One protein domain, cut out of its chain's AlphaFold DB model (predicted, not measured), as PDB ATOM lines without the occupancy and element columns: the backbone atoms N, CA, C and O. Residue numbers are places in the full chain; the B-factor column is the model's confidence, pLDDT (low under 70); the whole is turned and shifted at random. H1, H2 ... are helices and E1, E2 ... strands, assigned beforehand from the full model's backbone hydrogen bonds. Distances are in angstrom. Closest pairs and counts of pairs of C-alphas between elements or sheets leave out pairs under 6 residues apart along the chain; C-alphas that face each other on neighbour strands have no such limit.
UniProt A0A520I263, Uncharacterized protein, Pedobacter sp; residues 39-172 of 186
ATOM      1  N   SER A  39     124.074 186.272  92.286       97.88
ATOM      2  CA  SER A  39     124.392 185.763  90.945       97.88
ATOM      3  C   SER A  39     123.197 185.137  90.222       97.88
ATOM      4  O   SER A  39     123.217 185.023  89.002       97.88
ATOM      5  N   SER A  40     122.162 184.733  90.959       96.75
ATOM      6  CA  SER A  40     120.879 184.270  90.416       96.75
ATOM      7  C   SER A  40     119.922 185.414  90.054       96.75
ATOM      8  O   SER A  40     118.896 185.163  89.429       96.75
ATOM      9  N   GLY A  41     120.209 186.650  90.481       97.56
ATOM     10  CA  GLY A  41     119.286 187.788  90.415       97.56
ATOM     11  C   GLY A  41     118.135 187.735  91.429       97.56
ATOM     12  O   GLY A  41     117.276 188.617  91.417       97.56
ATOM     13  N   LEU A  42     118.105 186.727  92.307       97.81
ATOM     14  CA  LEU A  42     117.062 186.497  93.308       97.81
ATOM     15  C   LEU A  42     117.674 186.361  94.705       97.81
ATOM     16  O   LEU A  42     118.801 185.888  94.855       97.81
ATOM     17  N   VAL A  43     116.913 186.743  95.732       98.50
ATOM     18  CA  VAL A  43     117.317 186.553  97.134       98.50
ATOM     19  C   VAL A  43     117.402 185.048  97.439       98.50
ATOM     20  O   VAL A  43     116.459 184.328  97.103       98.50
ATOM     21  N   PRO A  44     118.494 184.556  98.058       98.25
ATOM     22  CA  PRO A  44     118.617 183.169  98.487       98.25
ATOM     23  C   PRO A  44     117.471 182.731  99.396       98.25
ATOM     24  O   PRO A  44     116.998 183.499 100.234       98.25
ATOM     25  N   ASP A  45     117.077 181.470  99.248       97.31
ATOM     26  CA  ASP A  45     116.028 180.830 100.036       97.31
ATOM     27  C   ASP A  45     116.529 179.570 100.764       97.31
ATOM     28  O   ASP A  45     117.689 179.164 100.652       97.31
ATOM     29  N   ALA A  46     115.625 178.891 101.474       97.19
ATOM     30  CA  ALA A  46     115.903 177.668 102.230       97.19
ATOM     31  C   ALA A  46     116.522 176.513 101.408       97.19
ATOM     32  O   ALA A  46     117.071 175.578 101.989       97.19
ATOM     33  N   SER A  47     116.448 176.551 100.074       95.44
ATOM     34  CA  SER A  47     117.029 175.537  99.185       95.44
ATOM     35  C   SER A  47     118.422 175.907  98.658       95.44
ATOM     36  O   SER A  47     119.131 175.052  98.113       95.44
ATOM     37  N   THR A  48     118.834 177.158  98.873       96.56
ATOM     38  CA  THR A  48     119.999 177.781  98.247       96.56
ATOM     39  C   THR A  48     121.276 177.598  99.069       96.56
ATOM     40  O   THR A  48     121.331 177.976 100.239       96.56
ATOM     41  N   ASP A  49     122.341 177.081  98.450       96.88
ATOM     42  CA  ASP A  49     123.694 177.155  99.016       96.88
ATOM     43  C   ASP A  49     124.319 178.508  98.685       96.88
ATOM     44  O   ASP A  49     124.516 178.832  97.513       96.88
ATOM     45  N   VAL A  50     124.667 179.283  99.709       98.19
ATOM     46  CA  VAL A  50     125.306 180.589  99.544       98.19
ATOM     47  C   VAL A  50     126.817 180.482  99.727       98.19
ATOM     48  O   VAL A  50     127.303 179.977 100.743       98.19
ATOM     49  N   LEU A  51     127.559 181.037  98.767       98.06
ATOM     50  CA  LEU A  51     129.003 181.239  98.853       98.06
ATOM     51  C   LEU A  51     129.340 182.734  98.782       98.06
ATOM     52  O   LEU A  51     129.194 183.377  97.745       98.06
ATOM     53  N   LEU A  52     129.865 183.276  99.876       98.69
ATOM     54  CA  LEU A  52     130.453 184.613  99.909       98.69
ATOM     55  C   LEU A  52     131.971 184.495  99.725       98.69
ATOM     56  O   LEU A  52     132.676 184.013 100.612       98.69
ATOM     57  N   ASN A  53     132.480 184.905  98.566       98.12
ATOM     58  CA  ASN A  53     133.899 184.847  98.205       98.12
ATOM     59  C   ASN A  53     134.308 186.077  97.367       98.12
ATOM     60  O   ASN A  53     133.532 187.015  97.201       98.12
ATOM     61  N   ASN A  54     135.513 186.062  96.799       98.19
ATOM     62  CA  ASN A  54     136.009 187.134  95.932       98.19
ATOM     63  C   ASN A  54     135.998 186.807  94.431       98.19
ATOM     64  O   ASN A  54     136.749 187.423  93.680       98.19
ATOM     65  N   SER A  55     135.191 185.841  93.970       96.00
ATOM     66  CA  SER A  55     135.158 185.510  92.535       96.00
ATOM     67  C   SER A  55     134.477 186.586  91.692       96.00
ATOM     68  O   SER A  55     134.817 186.736  90.523       96.00
ATOM     69  N   THR A  56     133.536 187.331  92.282       95.69
ATOM     70  CA  THR A  56     132.773 188.378  91.584       95.69
ATOM     71  C   THR A  56     133.102 189.773  92.107       95.69
ATOM     72  O   THR A  56     133.371 190.681  91.326       95.69
ATOM     73  N   VAL A  57     133.129 189.946  93.433       97.56
ATOM     74  CA  VAL A  57     133.517 191.211  94.069       97.56
ATOM     75  C   VAL A  57     134.986 191.142  94.468       97.56
ATOM     76  O   VAL A  57     135.382 190.349  95.327       97.56
ATOM     77  N   THR A  58     135.804 191.988  93.848       96.19
ATOM     78  CA  THR A  58     137.207 192.149  94.245       96.19
ATOM     79  C   THR A  58     137.286 192.944  95.552       96.19
ATOM     80  O   THR A  58     136.537 193.894  95.760       96.19
ATOM     81  N   GLY A  59     138.189 192.557  96.455       97.94
ATOM     82  CA  GLY A  59     138.406 193.294  97.703       97.94
ATOM     83  C   GLY A  59     137.518 192.870  98.880       97.94
ATOM     84  O   GLY A  59     136.795 191.879  98.840       97.94
ATOM     85  N   SER A  60     137.601 193.612  99.981       98.75
ATOM     86  CA  SER A  60     136.754 193.371 101.156       98.75
ATOM     87  C   SER A  60     135.355 193.946 100.941       98.75
ATOM     88  O   SER A  60     135.235 195.045 100.403       98.75
ATOM     89  N   TYR A  61     134.308 193.256 101.397       98.75
ATOM     90  CA  TYR A  61     132.937 193.767 101.293       98.75
ATOM     91  C   TYR A  61     132.036 193.326 102.461       98.75
ATOM     92  O   TYR A  61     132.249 192.257 103.048       98.75
ATOM     93  N   PRO A  62     131.033 194.148 102.820       98.56
ATOM     94  CA  PRO A  62     130.001 193.776 103.775       98.56
ATOM     95  C   PRO A  62     128.748 193.213 103.087       98.56
ATOM     96  O   PRO A  62     128.402 193.597 101.971       98.56
ATOM     97  N   VAL A  63     128.036 192.354 103.810       98.88
ATOM     98  CA  VAL A  63     126.685 191.872 103.512       98.88
ATOM     99  C   VAL A  63     125.846 192.047 104.778       98.88
ATOM    100  O   VAL A  63     126.267 191.642 105.861       98.88
ATOM    101  N   GLN A  64     124.679 192.669 104.663       98.81
ATOM    102  CA  GLN A  64     123.797 193.025 105.770       98.81
ATOM    103  C   GLN A  64     122.489 192.248 105.694       98.81
ATOM    104  O   GLN A  64     121.776 192.316 104.702       98.81
ATOM    105  N   VAL A  65     122.145 191.539 106.762       98.75
ATOM    106  CA  VAL A  65     120.885 190.800 106.889       98.75
ATOM    107  C   VAL A  65     119.893 191.694 107.628       98.75
ATOM    108  O   VAL A  65     119.805 191.634 108.851       98.75
ATOM    109  N   ASN A  66     119.200 192.584 106.910       98.06
ATOM    110  CA  ASN A  66     118.319 193.598 107.518       98.06
ATOM    111  C   ASN A  66     116.959 193.056 107.996       98.06
ATOM    112  O   ASN A  66     116.347 193.643 108.884       98.06
ATOM    113  N   SER A  67     116.527 191.919 107.458       98.12
ATOM    114  CA  SER A  67     115.369 191.124 107.892       98.12
ATOM    115  C   SER A  67     115.694 189.625 107.799       98.12
ATOM    116  O   SER A  67     116.827 189.258 107.480       98.12
ATOM    117  N   THR A  68     114.729 188.761 108.099       98.44
ATOM    118  CA  THR A  68     114.833 187.294 108.094       98.44
ATOM    119  C   THR A  68     115.433 186.758 106.794       98.44
ATOM    120  O   THR A  68     114.820 186.860 105.734       98.44
ATOM    121  N   ALA A  69     116.607 186.125 106.875       98.69
ATOM    122  CA  ALA A  69     117.232 185.405 105.768       98.69
ATOM    123  C   ALA A  69     117.155 183.884 105.965       98.69
ATOM    124  O   ALA A  69     117.411 183.368 107.056       98.69
ATOM    125  N   ALA A  70     116.861 183.160 104.886       98.25
ATOM    126  CA  ALA A  70     116.845 181.704 104.842       98.25
ATOM    127  C   ALA A  70     117.854 181.205 103.804       98.25
ATOM    128  O   ALA A  70     117.900 181.718 102.691       98.25
ATOM    129  N   VAL A  71     118.643 180.194 104.161       98.31
ATOM    130  CA  VAL A  71     119.578 179.518 103.250       98.31
ATOM    131  C   VAL A  71     119.575 178.021 103.509       98.31
ATOM    132  O   VAL A  71     119.292 177.580 104.622       98.31
ATOM    133  N   ARG A  72     119.971 177.208 102.536       97.44
ATOM    134  CA  ARG A  72     120.338 175.823 102.837       97.44
ATOM    135  C   ARG A  72     121.634 175.784 103.637       97.44
ATOM    136  O   ARG A  72     121.649 175.234 104.738       97.44
ATOM    137  N   THR A  73     122.687 176.404 103.105       97.75
ATOM    138  CA  THR A  73     124.010 176.513 103.736       97.75
ATOM    139  C   THR A  73     124.646 177.870 103.443       97.75
ATOM    140  O   THR A  73     124.290 178.537 102.471       97.75
ATOM    141  N   LEU A  74     125.598 178.280 104.283       98.56
ATOM    142  CA  LEU A  74     126.364 179.513 104.106       98.56
ATOM    143  C   LEU A  74     127.857 179.245 104.302       98.56
ATOM    144  O   LEU A  74     128.304 178.882 105.389       98.56
ATOM    145  N   THR A  75     128.647 179.507 103.267       98.38
ATOM    146  CA  THR A  75     130.111 179.498 103.346       98.38
ATOM    147  C   THR A  75     130.652 180.895 103.080       98.38
ATOM    148  O   THR A  75     130.313 181.514 102.076       98.38
ATOM    149  N   ILE A  76     131.528 181.383 103.958       98.75
ATOM    150  CA  ILE A  76     132.241 182.652 103.779       98.75
ATOM    151  C   ILE A  76     133.728 182.340 103.626       98.75
ATOM    152  O   ILE A  76     134.369 181.871 104.570       98.75
ATOM    153  N   THR A  77     134.276 182.583 102.433       98.25
ATOM    154  CA  THR A  77     135.666 182.272 102.079       98.25
ATOM    155  C   THR A  77     136.338 183.427 101.329       98.25
ATOM    156  O   THR A  77     136.427 183.437 100.101       98.25
ATOM    157  N   PRO A  78     136.815 184.446 102.056       98.62
ATOM    158  CA  PRO A  78     137.578 185.525 101.445       98.62
ATOM    159  C   PRO A  78     138.883 185.021 100.834       98.62
ATOM    160  O   PRO A  78     139.555 184.142 101.379       98.62
ATOM    161  N   THR A  79     139.284 185.638  99.729       98.12
ATOM    162  CA  THR A  79     140.656 185.559  99.235       98.12
ATOM    163  C   THR A  79     141.496 186.546 100.035       98.12
ATOM    164  O   THR A  79     141.269 187.756  99.966       98.12
ATOM    165  N   LEU A  80     142.469 186.048 100.799       96.94
ATOM    166  CA  LEU A  80     143.355 186.900 101.596       96.94
ATOM    167  C   LEU A  80     144.116 187.909 100.712       96.94
ATOM    168  O   LEU A  80     144.464 187.578  99.578       96.94
ATOM    169  N   PRO A  81     144.382 189.134 101.211       97.44
ATOM    170  CA  PRO A  81     144.193 189.617 102.588       97.44
ATOM    171  C   PRO A  81     142.793 190.190 102.884       97.44
ATOM    172  O   PRO A  81     142.612 190.873 103.892       97.44
ATOM    173  N   ASN A  82     141.808 189.962 102.011       98.56
ATOM    174  CA  ASN A  82     140.482 190.553 102.165       98.56
ATOM    175  C   ASN A  82     139.705 189.962 103.342       98.56
ATOM    176  O   ASN A  82     139.940 188.832 103.773       98.56
ATOM    177  N   ASN A  83     138.722 190.729 103.806       98.69
ATOM    178  CA  ASN A  83     137.717 190.280 104.754       98.69
ATOM    179  C   ASN A  83     136.330 190.380 104.117       98.69
ATOM    180  O   ASN A  83     136.013 191.368 103.457       98.69
ATOM    181  N   ILE A  84     135.481 189.388 104.369       98.88
ATOM    182  CA  ILE A  84     134.057 189.454 104.021       98.88
ATOM    183  C   ILE A  84     133.277 189.454 105.323       98.88
ATOM    184  O   ILE A  84     133.441 188.551 106.149       98.88
ATOM    185  N   THR A  85     132.462 190.491 105.514       98.88
ATOM    186  CA  THR A  85     131.694 190.678 106.746       98.88
ATOM    187  C   THR A  85     130.221 190.409 106.502       98.88
ATOM    188  O   THR A  85     129.579 191.169 105.791       98.88
ATOM    189  N   LEU A  86     129.668 189.378 107.136       98.94
ATOM    190  CA  LEU A  86     128.229 189.222 107.294       98.94
ATOM    191  C   LEU A  86     127.801 189.903 108.596       98.94
ATOM    192  O   LEU A  86     128.268 189.540 109.678       98.94
ATOM    193  N   LEU A  87     126.915 190.882 108.497       98.75
ATOM    194  CA  LEU A  87     126.387 191.640 109.621       98.75
ATOM    195  C   LEU A  87     124.879 191.412 109.722       98.75
ATOM    196  O   LEU A  87     124.144 191.691 108.781       98.75
ATOM    197  N   ILE A  88     124.408 190.974 110.884       98.56
ATOM    198  CA  ILE A  88     123.011 191.168 111.281       98.56
ATOM    199  C   ILE A  88     122.998 192.462 112.103       98.56
ATOM    200  O   ILE A  88     123.519 192.442 113.220       98.56
ATOM    201  N   PRO A  89     122.517 193.592 111.562       97.56
ATOM    202  CA  PRO A  89     122.607 194.885 112.226       97.56
ATOM    203  C   PRO A  89     121.592 195.005 113.365       97.56
ATOM    204  O   PRO A  89     120.589 194.294 113.397       97.56
ATOM    205  N   ILE A  90     121.810 195.971 114.258       96.38
ATOM    206  CA  ILE A  90     120.905 196.284 115.380       96.38
ATOM    207  C   ILE A  90     119.484 196.651 114.953       96.38
ATOM    208  O   ILE A  90     118.537 196.484 115.714       96.38
ATOM    209  N   THR A  91     119.326 197.116 113.719       96.50
ATOM    210  CA  THR A  91     118.032 197.428 113.113       96.50
ATOM    211  C   THR A  91     117.244 196.185 112.704       96.50
ATOM    212  O   THR A  91     116.042 196.300 112.487       96.50
ATOM    213  N   ASN A  92     117.870 195.004 112.624       97.75
ATOM    214  CA  ASN A  92     117.148 193.751 112.438       97.75
ATOM    215  C   ASN A  92     116.536 193.322 113.780       97.75
ATOM    216  O   ASN A  92     117.249 192.944 114.717       97.75
ATOM    217  N   LEU A  93     115.207 193.408 113.853       96.44
ATOM    218  CA  LEU A  93     114.395 193.064 115.021       96.44
ATOM    219  C   LEU A  93     113.636 191.741 114.844       96.44
ATOM    220  O   LEU A  93     112.848 191.372 115.717       96.44
ATOM    221  N   ASP A  94     113.857 191.034 113.736       97.69
ATOM    222  CA  ASP A  94     113.128 189.809 113.437       97.69
ATOM    223  C   ASP A  94     113.525 188.701 114.421       97.69
ATOM    224  O   ASP A  94     114.722 188.438 114.594       97.69
ATOM    225  N   PRO A  95     112.552 187.993 115.032       95.94
ATOM    226  CA  PRO A  95     112.832 186.934 116.002       95.94
ATOM    227  C   PRO A  95     113.747 185.828 115.476       95.94
ATOM    228  O   PRO A  95     114.456 185.211 116.266       95.94
ATOM    229  N   VAL A  96     113.740 185.593 114.158       97.69
ATOM    230  CA  VAL A  96     114.658 184.710 113.433       97.69
ATOM    231  C   VAL A  96     115.335 185.531 112.336       97.69
ATOM    232  O   VAL A  96     114.801 185.696 111.252       97.69
ATOM    233  N   SER A  97     116.523 186.063 112.609       98.12
ATOM    234  CA  SER A  97     117.277 186.878 111.651       98.12
ATOM    235  C   SER A  97     117.938 186.036 110.553       98.12
ATOM    236  O   SER A  97     117.998 186.466 109.406       98.12
ATOM    237  N   LEU A  98     118.453 184.849 110.891       98.50
ATOM    238  CA  LEU A  98     119.091 183.930 109.941       98.50
ATOM    239  C   LEU A  98     118.728 182.479 110.264       98.50
ATOM    240  O   LEU A  98     118.924 182.028 111.393       98.50
ATOM    241  N   GLN A  99     118.281 181.730 109.260       98.38
ATOM    242  CA  GLN A  99     117.993 180.306 109.379       98.38
ATOM    243  C   GLN A  99     118.687 179.490 108.289       98.38
ATOM    244  O   GLN A  99     118.671 179.845 107.111       98.38
ATOM    245  N   THR A 100     119.274 178.368 108.700       98.12
ATOM    246  CA  THR A 100     119.832 177.354 107.793       98.12
ATOM    247  C   THR A 100     118.934 176.118 107.764       98.12
ATOM    248  O   THR A 100     118.308 175.785 108.773       98.12
ATOM    249  N   PHE A 101     118.863 175.446 106.613       96.88
ATOM    250  CA  PHE A 101     117.956 174.312 106.379       96.88
ATOM    251  C   PHE A 101     118.658 173.013 105.956       96.88
ATOM    252  O   PHE A 101     118.010 171.973 105.880       96.88
ATOM    253  N   GLY A 102     119.969 173.031 105.710       91.50
ATOM    254  CA  GLY A 102     120.727 171.836 105.341       91.50
ATOM    255  C   GLY A 102     122.103 171.768 105.989       91.50
ATOM    256  O   GLY A 102     122.486 172.636 106.770       91.50
ATOM    257  N   THR A 103     122.849 170.724 105.650       87.19
ATOM    258  CA  THR A 103     124.247 170.550 106.052       87.19
ATOM    259  C   THR A 103     125.101 170.618 104.797       87.19
ATOM    260  O   THR A 103     124.847 169.885 103.843       87.19
ATOM    261  N   GLY A 104     126.081 171.521 104.778       76.75
ATOM    262  CA  GLY A 104     127.028 171.650 103.674       76.75
ATOM    263  C   GLY A 104     128.153 170.631 103.788       76.75
ATOM    264  O   GLY A 104     127.940 169.481 104.168       76.75
ATOM    265  N   ILE A 105     129.382 171.069 103.510       77.69
ATOM    266  CA  ILE A 105     130.601 170.269 103.705       77.69
ATOM    267  C   ILE A 105     130.887 170.145 105.216       77.69
ATOM    268  O   ILE A 105     131.787 170.782 105.755       77.69
ATOM    269  N   GLY A 106     130.063 169.365 105.918       86.62
ATOM    270  CA  GLY A 106     130.186 169.058 107.346       86.62
ATOM    271  C   GLY A 106     129.579 170.077 108.319       86.62
ATOM    272  O   GLY A 106     129.541 169.788 109.510       86.62
ATOM    273  N   SER A 107     129.103 171.237 107.850       95.81
ATOM    274  CA  SER A 107     128.442 172.249 108.691       95.81
ATOM    275  C   SER A 107     127.420 173.070 107.908       95.81
ATOM    276  O   SER A 107     127.528 173.209 106.688       95.81
ATOM    277  N   ALA A 108     126.434 173.639 108.603       97.44
ATOM    278  CA  ALA A 108     125.440 174.540 108.014       97.44
ATOM    279  C   ALA A 108     126.033 175.926 107.705       97.44
ATOM    280  O   ALA A 108     125.702 176.537 106.687       97.44
ATOM    281  N   ILE A 109     126.940 176.402 108.569       98.44
ATOM    282  CA  ILE A 109     127.714 177.630 108.361       98.44
ATOM    283  C   ILE A 109     129.209 177.331 108.471       98.44
ATOM    284  O   ILE A 109     129.645 176.717 109.446       98.44
ATOM    285  N   ILE A 110     130.001 177.813 107.512       98.19
ATOM    286  CA  ILE A 110     131.467 177.712 107.516       98.19
ATOM    287  C   ILE A 110     132.079 179.108 107.379       98.19
ATOM    288  O   ILE A 110     131.828 179.817 106.405       98.19
ATOM    289  N   LEU A 111     132.916 179.489 108.347       98.69
ATOM    290  CA  LEU A 111     133.671 180.743 108.352       98.69
ATOM    291  C   LEU A 111     135.164 180.443 108.157       98.69
ATOM    292  O   LEU A 111     135.819 179.960 109.082       98.69
ATOM    293  N   ASN A 112     135.701 180.720 106.965       98.56
ATOM    294  CA  ASN A 112     137.123 180.538 106.648       98.56
ATOM    295  C   ASN A 112     137.967 181.767 107.022       98.56
ATOM    296  O   ASN A 112     137.461 182.758 107.546       98.56
ATOM    297  N   SER A 113     139.279 181.704 106.778       98.62
ATOM    298  CA  SER A 113     140.206 182.797 107.095       98.62
ATOM    299  C   SER A 113     139.766 184.128 106.470       98.62
ATOM    300  O   SER A 113     139.524 184.195 105.269       98.62
ATOM    301  N   GLY A 114     139.666 185.184 107.286       98.69
ATOM    302  CA  GLY A 114     139.168 186.507 106.881       98.69
ATOM    303  C   GLY A 114     137.642 186.660 106.942       98.69
ATOM    304  O   GLY A 114     137.123 187.762 106.757       98.69
ATOM    305  N   ALA A 115     136.887 185.580 107.175       98.88
ATOM    306  CA  ALA A 115     135.440 185.660 107.336       98.88
ATOM    307  C   ALA A 115     135.085 186.289 108.686       98.88
ATOM    308  O   ALA A 115     135.598 185.884 109.734       98.88
ATOM    309  N   ILE A 116     134.161 187.246 108.666       98.88
ATOM    310  CA  ILE A 116     133.669 187.926 109.860       98.88
ATOM    311  C   ILE A 116     132.145 187.817 109.874       98.88
ATOM    312  O   ILE A 116     131.475 188.390 109.027       98.88
ATOM    313  N   PHE A 117     131.577 187.120 110.853       98.75
ATOM    314  CA  PHE A 117     130.135 187.087 111.084       98.75
ATOM    315  C   PHE A 117     129.811 187.790 112.407       98.75
ATOM    316  O   PHE A 117     130.247 187.363 113.476       98.75
ATOM    317  N   GLN A 118     129.071 188.895 112.337       98.38
ATOM    318  CA  GLN A 118     128.651 189.690 113.487       98.38
ATOM    319  C   GLN A 118     127.136 189.624 113.649       98.38
ATOM    320  O   GLN A 118     126.389 190.120 112.809       98.38
ATOM    321  N   ASN A 119     126.682 189.038 114.754       97.62
ATOM    322  CA  ASN A 119     125.288 189.111 115.162       97.62
ATOM    323  C   ASN A 119     125.110 190.296 116.112       97.62
ATOM    324  O   ASN A 119     125.387 190.164 117.303       97.62
ATOM    325  N   GLN A 120     124.696 191.443 115.578       97.25
ATOM    326  CA  GLN A 120     124.378 192.656 116.332       97.25
ATOM    327  C   GLN A 120     122.871 192.915 116.405       97.25
ATOM    328  O   GLN A 120     122.487 194.041 116.697       97.25
ATOM    329  N   SER A 121     122.028 191.914 116.119       97.00
ATOM    330  CA  SER A 121     120.574 192.095 116.027       97.00
ATOM    331  C   SER A 121     119.993 192.795 117.253       97.00
ATOM    332  O   SER A 121     120.431 192.559 118.384       97.00
ATOM    333  N   GLY A 122     118.961 193.611 117.038       96.00
ATOM    334  CA  GLY A 122     118.245 194.292 118.117       96.00
ATOM    335  C   GLY A 122     117.272 193.393 118.880       96.00
ATOM    336  O   GLY A 122     116.534 193.860 119.748       96.00
ATOM    337  N   VAL A 123     117.269 192.096 118.569       94.50
ATOM    338  CA  VAL A 123     116.446 191.087 119.229       94.50
ATOM    339  C   VAL A 123     116.814 191.001 120.712       94.50
ATOM    340  O   VAL A 123     117.974 190.836 121.090       94.50
ATOM    341  N   THR A 124     115.803 191.106 121.575       91.94
ATOM    342  CA  THR A 124     115.980 191.141 123.033       91.94
ATOM    343  C   THR A 124     115.833 189.784 123.713       91.94
ATOM    344  O   THR A 124     116.186 189.662 124.884       91.94
ATOM    345  N   SER A 125     115.298 188.779 123.015       90.69
ATOM    346  CA  SER A 125     115.066 187.433 123.547       90.69
ATOM    347  C   SER A 125     114.874 186.404 122.425       90.69
ATOM    348  O   SER A 125     114.659 186.767 121.273       90.69
ATOM    349  N   GLY A 126     114.930 185.112 122.757       92.56
ATOM    350  CA  GLY A 126     114.714 184.030 121.789       92.56
ATOM    351  C   GLY A 126     115.950 183.681 120.957       92.56
ATOM    352  O   GLY A 126     117.065 184.085 121.279       92.56
ATOM    353  N   THR A 127     115.760 182.878 119.910       94.62
ATOM    354  CA  THR A 127     116.843 182.330 119.075       94.62
ATOM    355  C   THR A 127     116.820 182.971 117.692       94.62
ATOM    356  O   THR A 127     116.071 182.530 116.826       94.62
ATOM    357  N   ASN A 128     117.659 183.986 117.473       96.19
ATOM    358  CA  ASN A 128     117.650 184.742 116.218       96.19
ATOM    359  C   ASN A 128     118.540 184.159 115.113       96.19
ATOM    360  O   ASN A 128     118.437 184.567 113.959       96.19
ATOM    361  N   ILE A 129     119.404 183.201 115.449       97.94
ATOM    362  CA  ILE A 129     120.126 182.386 114.473       97.94
ATOM    363  C   ILE A 129     119.727 180.936 114.704       97.94
ATOM    364  O   ILE A 129     120.052 180.355 115.741       97.94
ATOM    365  N   VAL A 130     119.037 180.355 113.727       97.62
ATOM    366  CA  VAL A 130     118.565 178.971 113.766       97.62
ATOM    367  C   VAL A 130     119.438 178.130 112.840       97.62
ATOM    368  O   VAL A 130     119.443 178.289 111.619       97.62
ATOM    369  N   LEU A 131     120.211 177.227 113.435       97.44
ATOM    370  CA  LEU A 131     121.112 176.343 112.705       97.44
ATOM    371  C   LEU A 131     120.444 174.983 112.470       97.44
ATOM    372  O   LEU A 131     120.002 174.365 113.437       97.44
ATOM    373  N   SER A 132     120.413 174.488 111.233       96.62
ATOM    374  CA  SER A 132     119.998 173.114 110.894       96.62
ATOM    375  C   SER A 132     120.965 172.092 111.489       96.62
ATOM    376  O   SER A 132     120.552 171.163 112.177       96.62
ATOM    377  N   ASP A 133     122.262 172.332 111.317       95.94
ATOM    378  CA  ASP A 133     123.346 171.476 111.800       95.94
ATOM    379  C   ASP A 133     124.304 172.271 112.695       95.94
ATOM    380  O   ASP A 133     123.902 172.659 113.793       95.94
ATOM    381  N   SER A 134     125.524 172.551 112.241       97.19
ATOM    382  CA  SER A 134     126.600 173.150 113.023       97.19
ATOM    383  C   SER A 134     127.138 174.437 112.393       97.19
ATOM    384  O   SER A 134     126.925 174.717 111.210       97.19
ATOM    385  N   ILE A 135     127.847 175.235 113.190       97.81
ATOM    386  CA  ILE A 135     128.670 176.352 112.728       97.81
ATOM    387  C   ILE A 135     130.143 176.023 112.963       97.81
ATOM    388  O   ILE A 135     130.574 175.747 114.082       97.81
ATOM    389  N   ARG A 136     130.934 176.085 111.894       97.81
ATOM    390  CA  ARG A 136     132.375 175.855 111.919       97.81
ATOM    391  C   ARG A 136     133.123 177.165 111.741       97.81
ATOM    392  O   ARG A 136     133.001 177.822 110.708       97.81
ATOM    393  N   VAL A 137     133.933 177.520 112.733       98.50
ATOM    394  CA  VAL A 137     134.820 178.687 112.673       98.50
ATOM    395  C   VAL A 137     136.244 178.188 112.467       98.50
ATOM    396  O   VAL A 137     136.886 177.727 113.407       98.50
ATOM    397  N   ASN A 138     136.726 178.229 111.226       98.56
ATOM    398  CA  ASN A 138     138.084 177.802 110.901       98.56
ATOM    399  C   ASN A 138     139.119 178.856 111.333       98.56
ATOM    400  O   ASN A 138     138.786 180.001 111.652       98.56
ATOM    401  N   ASN A 139     140.394 178.474 111.317       98.56
ATOM    402  CA  ASN A 139     141.529 179.326 111.655       98.56
ATOM    403  C   ASN A 139     141.508 180.624 110.837       98.56
ATOM    404  O   ASN A 139     141.470 180.598 109.608       98.56
ATOM    405  N   GLY A 140     141.525 181.762 111.538       98.25
ATOM    406  CA  GLY A 140     141.428 183.094 110.930       98.25
ATOM    407  C   GLY A 140     139.998 183.576 110.647       98.25
ATOM    408  O   GLY A 140     139.825 184.736 110.278       98.25
ATOM    409  N   GLY A 141     138.982 182.727 110.821       98.69
ATOM    410  CA  GLY A 141     137.571 183.108 110.807       98.69
ATOM    411  C   GLY A 141     137.107 183.635 112.167       98.69
ATOM    412  O   GLY A 141     137.680 183.313 113.214       98.69
ATOM    413  N   ARG A 142     136.057 184.460 112.168       98.75
ATOM    414  CA  ARG A 142     135.516 185.076 113.385       98.75
ATOM    415  C   ARG A 142     133.994 185.123 113.392       98.75
ATOM    416  O   ARG A 142     133.390 185.743 112.525       98.75
ATOM    417  N   TYR A 143     133.396 184.604 114.458       98.62
ATOM    418  CA  TYR A 143     132.023 184.886 114.860       98.62
ATOM    419  C   TYR A 143     132.003 185.789 116.103       98.62
ATOM    420  O   TYR A 143     132.747 185.576 117.063       98.62
ATOM    421  N   THR A 144     131.163 186.825 116.094       98.19
ATOM    422  CA  THR A 144     130.913 187.700 117.247       98.19
ATOM    423  C   THR A 144     129.426 187.727 117.569       98.19
ATOM    424  O   THR A 144     128.616 188.133 116.736       98.19
ATOM    425  N   HIS A 145     129.086 187.347 118.798       97.62
ATOM    426  CA  HIS A 145     127.750 187.494 119.356       97.62
ATOM    427  C   HIS A 145     127.669 188.806 120.141       97.62
ATOM    428  O   HIS A 145     128.321 188.956 121.174       97.62
ATOM    429  N   ALA A 146     126.909 189.764 119.626       95.62
ATOM    430  CA  ALA A 146     126.753 191.108 120.171       95.62
ATOM    431  C   ALA A 146     125.273 191.510 120.158       95.62
ATOM    432  O   ALA A 146     124.918 192.581 119.683       95.62
ATOM    433  N   THR A 147     124.417 190.619 120.649       95.31
ATOM    434  CA  THR A 147     122.964 190.779 120.764       95.31
ATOM    435  C   THR A 147     122.509 190.269 122.133       95.31
ATOM    436  O   THR A 147     123.284 189.648 122.861       95.31
ATOM    437  N   ARG A 148     121.259 190.558 122.498       94.69
ATOM    438  CA  ARG A 148     120.599 190.019 123.693       94.69
ATOM    439  C   ARG A 148     119.854 188.707 123.422       94.69
ATOM    440  O   ARG A 148     119.344 188.105 124.363       94.69
ATOM    441  N   ALA A 149     119.779 188.265 122.164       94.69
ATOM    442  CA  ALA A 149     119.258 186.947 121.820       94.69
ATOM    443  C   ALA A 149     120.049 185.818 122.516       94.69
ATOM    444  O   ALA A 149     121.188 185.989 122.948       94.69
ATOM    445  N   MET A 150     119.442 184.638 122.618       94.81
ATOM    446  CA  MET A 150     120.077 183.464 123.209       94.81
ATOM    447  C   MET A 150     121.314 183.054 122.401       94.81
ATOM    448  O   MET A 150     121.266 182.888 121.183       94.81
ATOM    449  N   ASN A 151     122.426 182.825 123.098       93.06
ATOM    450  CA  ASN A 151     123.675 182.341 122.511       93.06
ATOM    451  C   ASN A 151     123.789 180.806 122.519       93.06
ATOM    452  O   ASN A 151     124.486 180.246 121.672       93.06
ATOM    453  N   SER A 152     123.127 180.123 123.461       94.50
ATOM    454  CA  SER A 152     123.254 178.674 123.662       94.50
ATOM    455  C   SER A 152     122.937 177.831 122.419       94.50
ATOM    456  O   SER A 152     123.679 176.874 122.192       94.50
ATOM    457  N   PRO A 153     121.966 178.180 121.544       93.00
ATOM    458  CA  PRO A 153     121.720 177.415 120.319       93.00
ATOM    459  C   PRO A 153     122.909 177.419 119.353       93.00
ATOM    460  O   PRO A 153     123.074 176.481 118.580       93.00
ATOM    461  N   ILE A 154     123.754 178.452 119.404       94.75
ATOM    462  CA  ILE A 154     124.949 178.576 118.563       94.75
ATOM    463  C   ILE A 154     126.133 177.883 119.237       94.75
ATOM    464  O   ILE A 154     126.832 177.105 118.594       94.75
ATOM    465  N   VAL A 155     126.336 178.123 120.537       95.69
ATOM    466  CA  VAL A 155     127.438 177.523 121.312       95.69
ATOM    467  C   VAL A 155     127.355 175.996 121.296       95.69
ATOM    468  O   VAL A 155     128.358 175.334 121.044       95.69
ATOM    469  N   ASN A 156     126.156 175.433 121.472       96.25
ATOM    470  CA  ASN A 156     125.928 173.983 121.458       96.25
ATOM    471  C   ASN A 156     126.116 173.345 120.072       96.25
ATOM    472  O   ASN A 156     126.107 172.123 119.954       96.25
ATOM    473  N   LYS A 157     126.258 174.163 119.025       96.56
ATOM    474  CA  LYS A 157     126.389 173.745 117.627       96.56
ATOM    475  C   LYS A 157     127.729 174.160 117.018       96.56
ATOM    476  O   LYS A 157     127.872 174.158 115.798       96.56
ATOM    477  N   LEU A 158     128.720 174.503 117.843       96.75
ATOM    478  CA  LEU A 158     130.088 174.717 117.374       96.75
ATOM    479  C   LEU A 158     130.691 173.396 116.887       96.75
ATOM    480  O   LEU A 158     130.762 172.421 117.633       96.75
ATOM    481  N   ALA A 159     131.136 173.369 115.633       95.50
ATOM    482  CA  ALA A 159     131.842 172.230 115.068       95.50
ATOM    483  C   ALA A 159     133.334 172.283 115.423       95.50
ATOM    484  O   ALA A 159     133.994 173.305 115.217       95.50
ATOM    485  N   PHE A 160     133.873 171.149 115.870       91.88
ATOM    486  CA  PHE A 160     135.290 170.973 116.187       91.88
ATOM    487  C   PHE A 160     135.978 170.086 115.146       91.88
ATOM    488  O   PHE A 160     135.368 169.209 114.538       91.88
ATOM    489  N   GLY A 161     137.270 170.314 114.925       92.94
ATOM    490  CA  GLY A 161     138.119 169.458 114.097       92.94
ATOM    491  C   GLY A 161     139.370 170.188 113.610       92.94
ATOM    492  O   GLY A 161     139.465 171.402 113.807       92.94
ATOM    493  N   PRO A 162     140.301 169.489 112.935       96.38
ATOM    494  CA  PRO A 162     141.533 170.092 112.434       96.38
ATOM    495  C   PRO A 162     141.264 171.362 111.625       96.38
ATOM    496  O   PRO A 162     140.390 171.360 110.759       96.38
ATOM    497  N   GLY A 163     141.982 172.444 111.911       96.31
ATOM    498  CA  GLY A 163     141.799 173.743 111.264       96.31
ATOM    499  C   GLY A 163     140.824 174.695 111.964       96.31
ATOM    500  O   GLY A 163     140.467 175.701 111.357       96.31
ATOM    501  N   THR A 164     140.392 174.407 113.199       97.50
ATOM    502  CA  THR A 164     139.533 175.292 114.030       97.50
ATOM    503  C   THR A 164     140.222 175.825 115.292       97.50
ATOM    504  O   THR A 164     139.641 176.609 116.035       97.50
ATOM    505  N   GLU A 165     141.479 175.455 115.530       97.75
ATOM    506  CA  GLU A 165     142.236 175.720 116.764       97.75
ATOM    507  C   GLU A 165     142.434 177.216 117.072       97.75
ATOM    508  O   GLU A 165     142.715 177.601 118.203       97.75
ATOM    509  N   ARG A 166     142.329 178.064 116.049       97.50
ATOM    510  CA  ARG A 166     142.484 179.526 116.079       97.50
ATOM    511  C   ARG A 166     141.269 180.250 115.495       97.50
ATOM    512  O   ARG A 166     141.361 181.437 115.178       97.50
ATOM    513  N   GLY A 167     140.157 179.547 115.290       97.75
ATOM    514  CA  GLY A 167     138.880 180.180 114.982       97.75
ATOM    515  C   GLY A 167     138.402 180.996 116.181       97.75
ATOM    516  O   GLY A 167     138.559 180.581 117.328       97.75
ATOM    517  N   VAL A 168     137.844 182.183 115.943       98.19
ATOM    518  CA  VAL A 168     137.422 183.073 117.033       98.19
ATOM    519  C   VAL A 168     135.912 183.044 117.183       98.19
ATOM    520  O   VAL A 168     135.191 183.579 116.344       98.19
ATOM    521  N   PHE A 169     135.436 182.507 118.300       97.38
ATOM    522  CA  PHE A 169     134.095 182.759 118.811       97.38
ATOM    523  C   PHE A 169     134.210 183.720 119.995       97.38
ATOM    524  O   PHE A 169     134.961 183.452 120.931       97.38
ATOM    525  N   ARG A 170     133.499 184.850 119.969       95.81
ATOM    526  CA  ARG A 170     133.537 185.815 121.078       95.81
ATOM    527  C   ARG A 170     132.192 186.468 121.348       95.81
ATOM    528  O   ARG A 170     131.378 186.643 120.442       95.81
ATOM    529  N   TYR A 171     132.038 186.924 122.581       95.12
ATOM    530  CA  TYR A 171     130.998 187.864 122.970       95.12
ATOM    531  C   TYR A 171     131.529 189.293 122.867       95.12
ATOM    532  O   TYR A 171     132.716 189.541 123.092       95.12
ATOM    533  N   ALA A 172     130.660 190.230 122.513       90.81
ATOM    534  CA  ALA A 172     130.945 191.654 122.594       90.81
ATOM    535  C   ALA A 172     129.734 192.392 123.171       90.81
ATOM    536  O   ALA A 172     128.612 191.885 123.133       90.81
TER     537      ALA A 172
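This is residues 39 to 172 of the 186 residues of an uncharacterized protein of Pedobacter sp (UniProt A0A520I263). The chain winds in stacked turns, a solenoid whose parallel sheets E1 E4 E7 E9, E2 E5 E8 E10 E11 and short E3 E6 form three walls. Little regular structure: named elements, mostly strand, hold 48 of 134 printed residues, running E1 to E10, H1, E11. It is compact, radius of gyration of the C-alphas 13.6 A, spanning 37 by 36 by 26 A.

Strands are E1, residues 49 to 53, from C-alpha 49 at (123.694, 177.155, 99.016), E2 61 to 64, E3 69 to 71, E4 73 to 77, E5 84 to 88, 13.3 A long, E6 98 to 100, E7 109 to 111, E8 115 to 119, E9 135 to 137, E10 142 to 145 and E11 168 to 171, ending at C-alpha 171 (130.998, 187.864, 122.970). Helix H1 is 152 to 155.

E1 and E4 are parallel, N 50 to O 73 2.9 A, within hydrogen-bond range. E10, H1 and E11 form a strand-helix-strand unit, parallel strands joined through a helix, its crossover right-handed. H1 is too short for an O i to N i+4 pair.

The printed part has no cut. Links E8 to E9 and H1 to E11 are long. No printed residue is under 70.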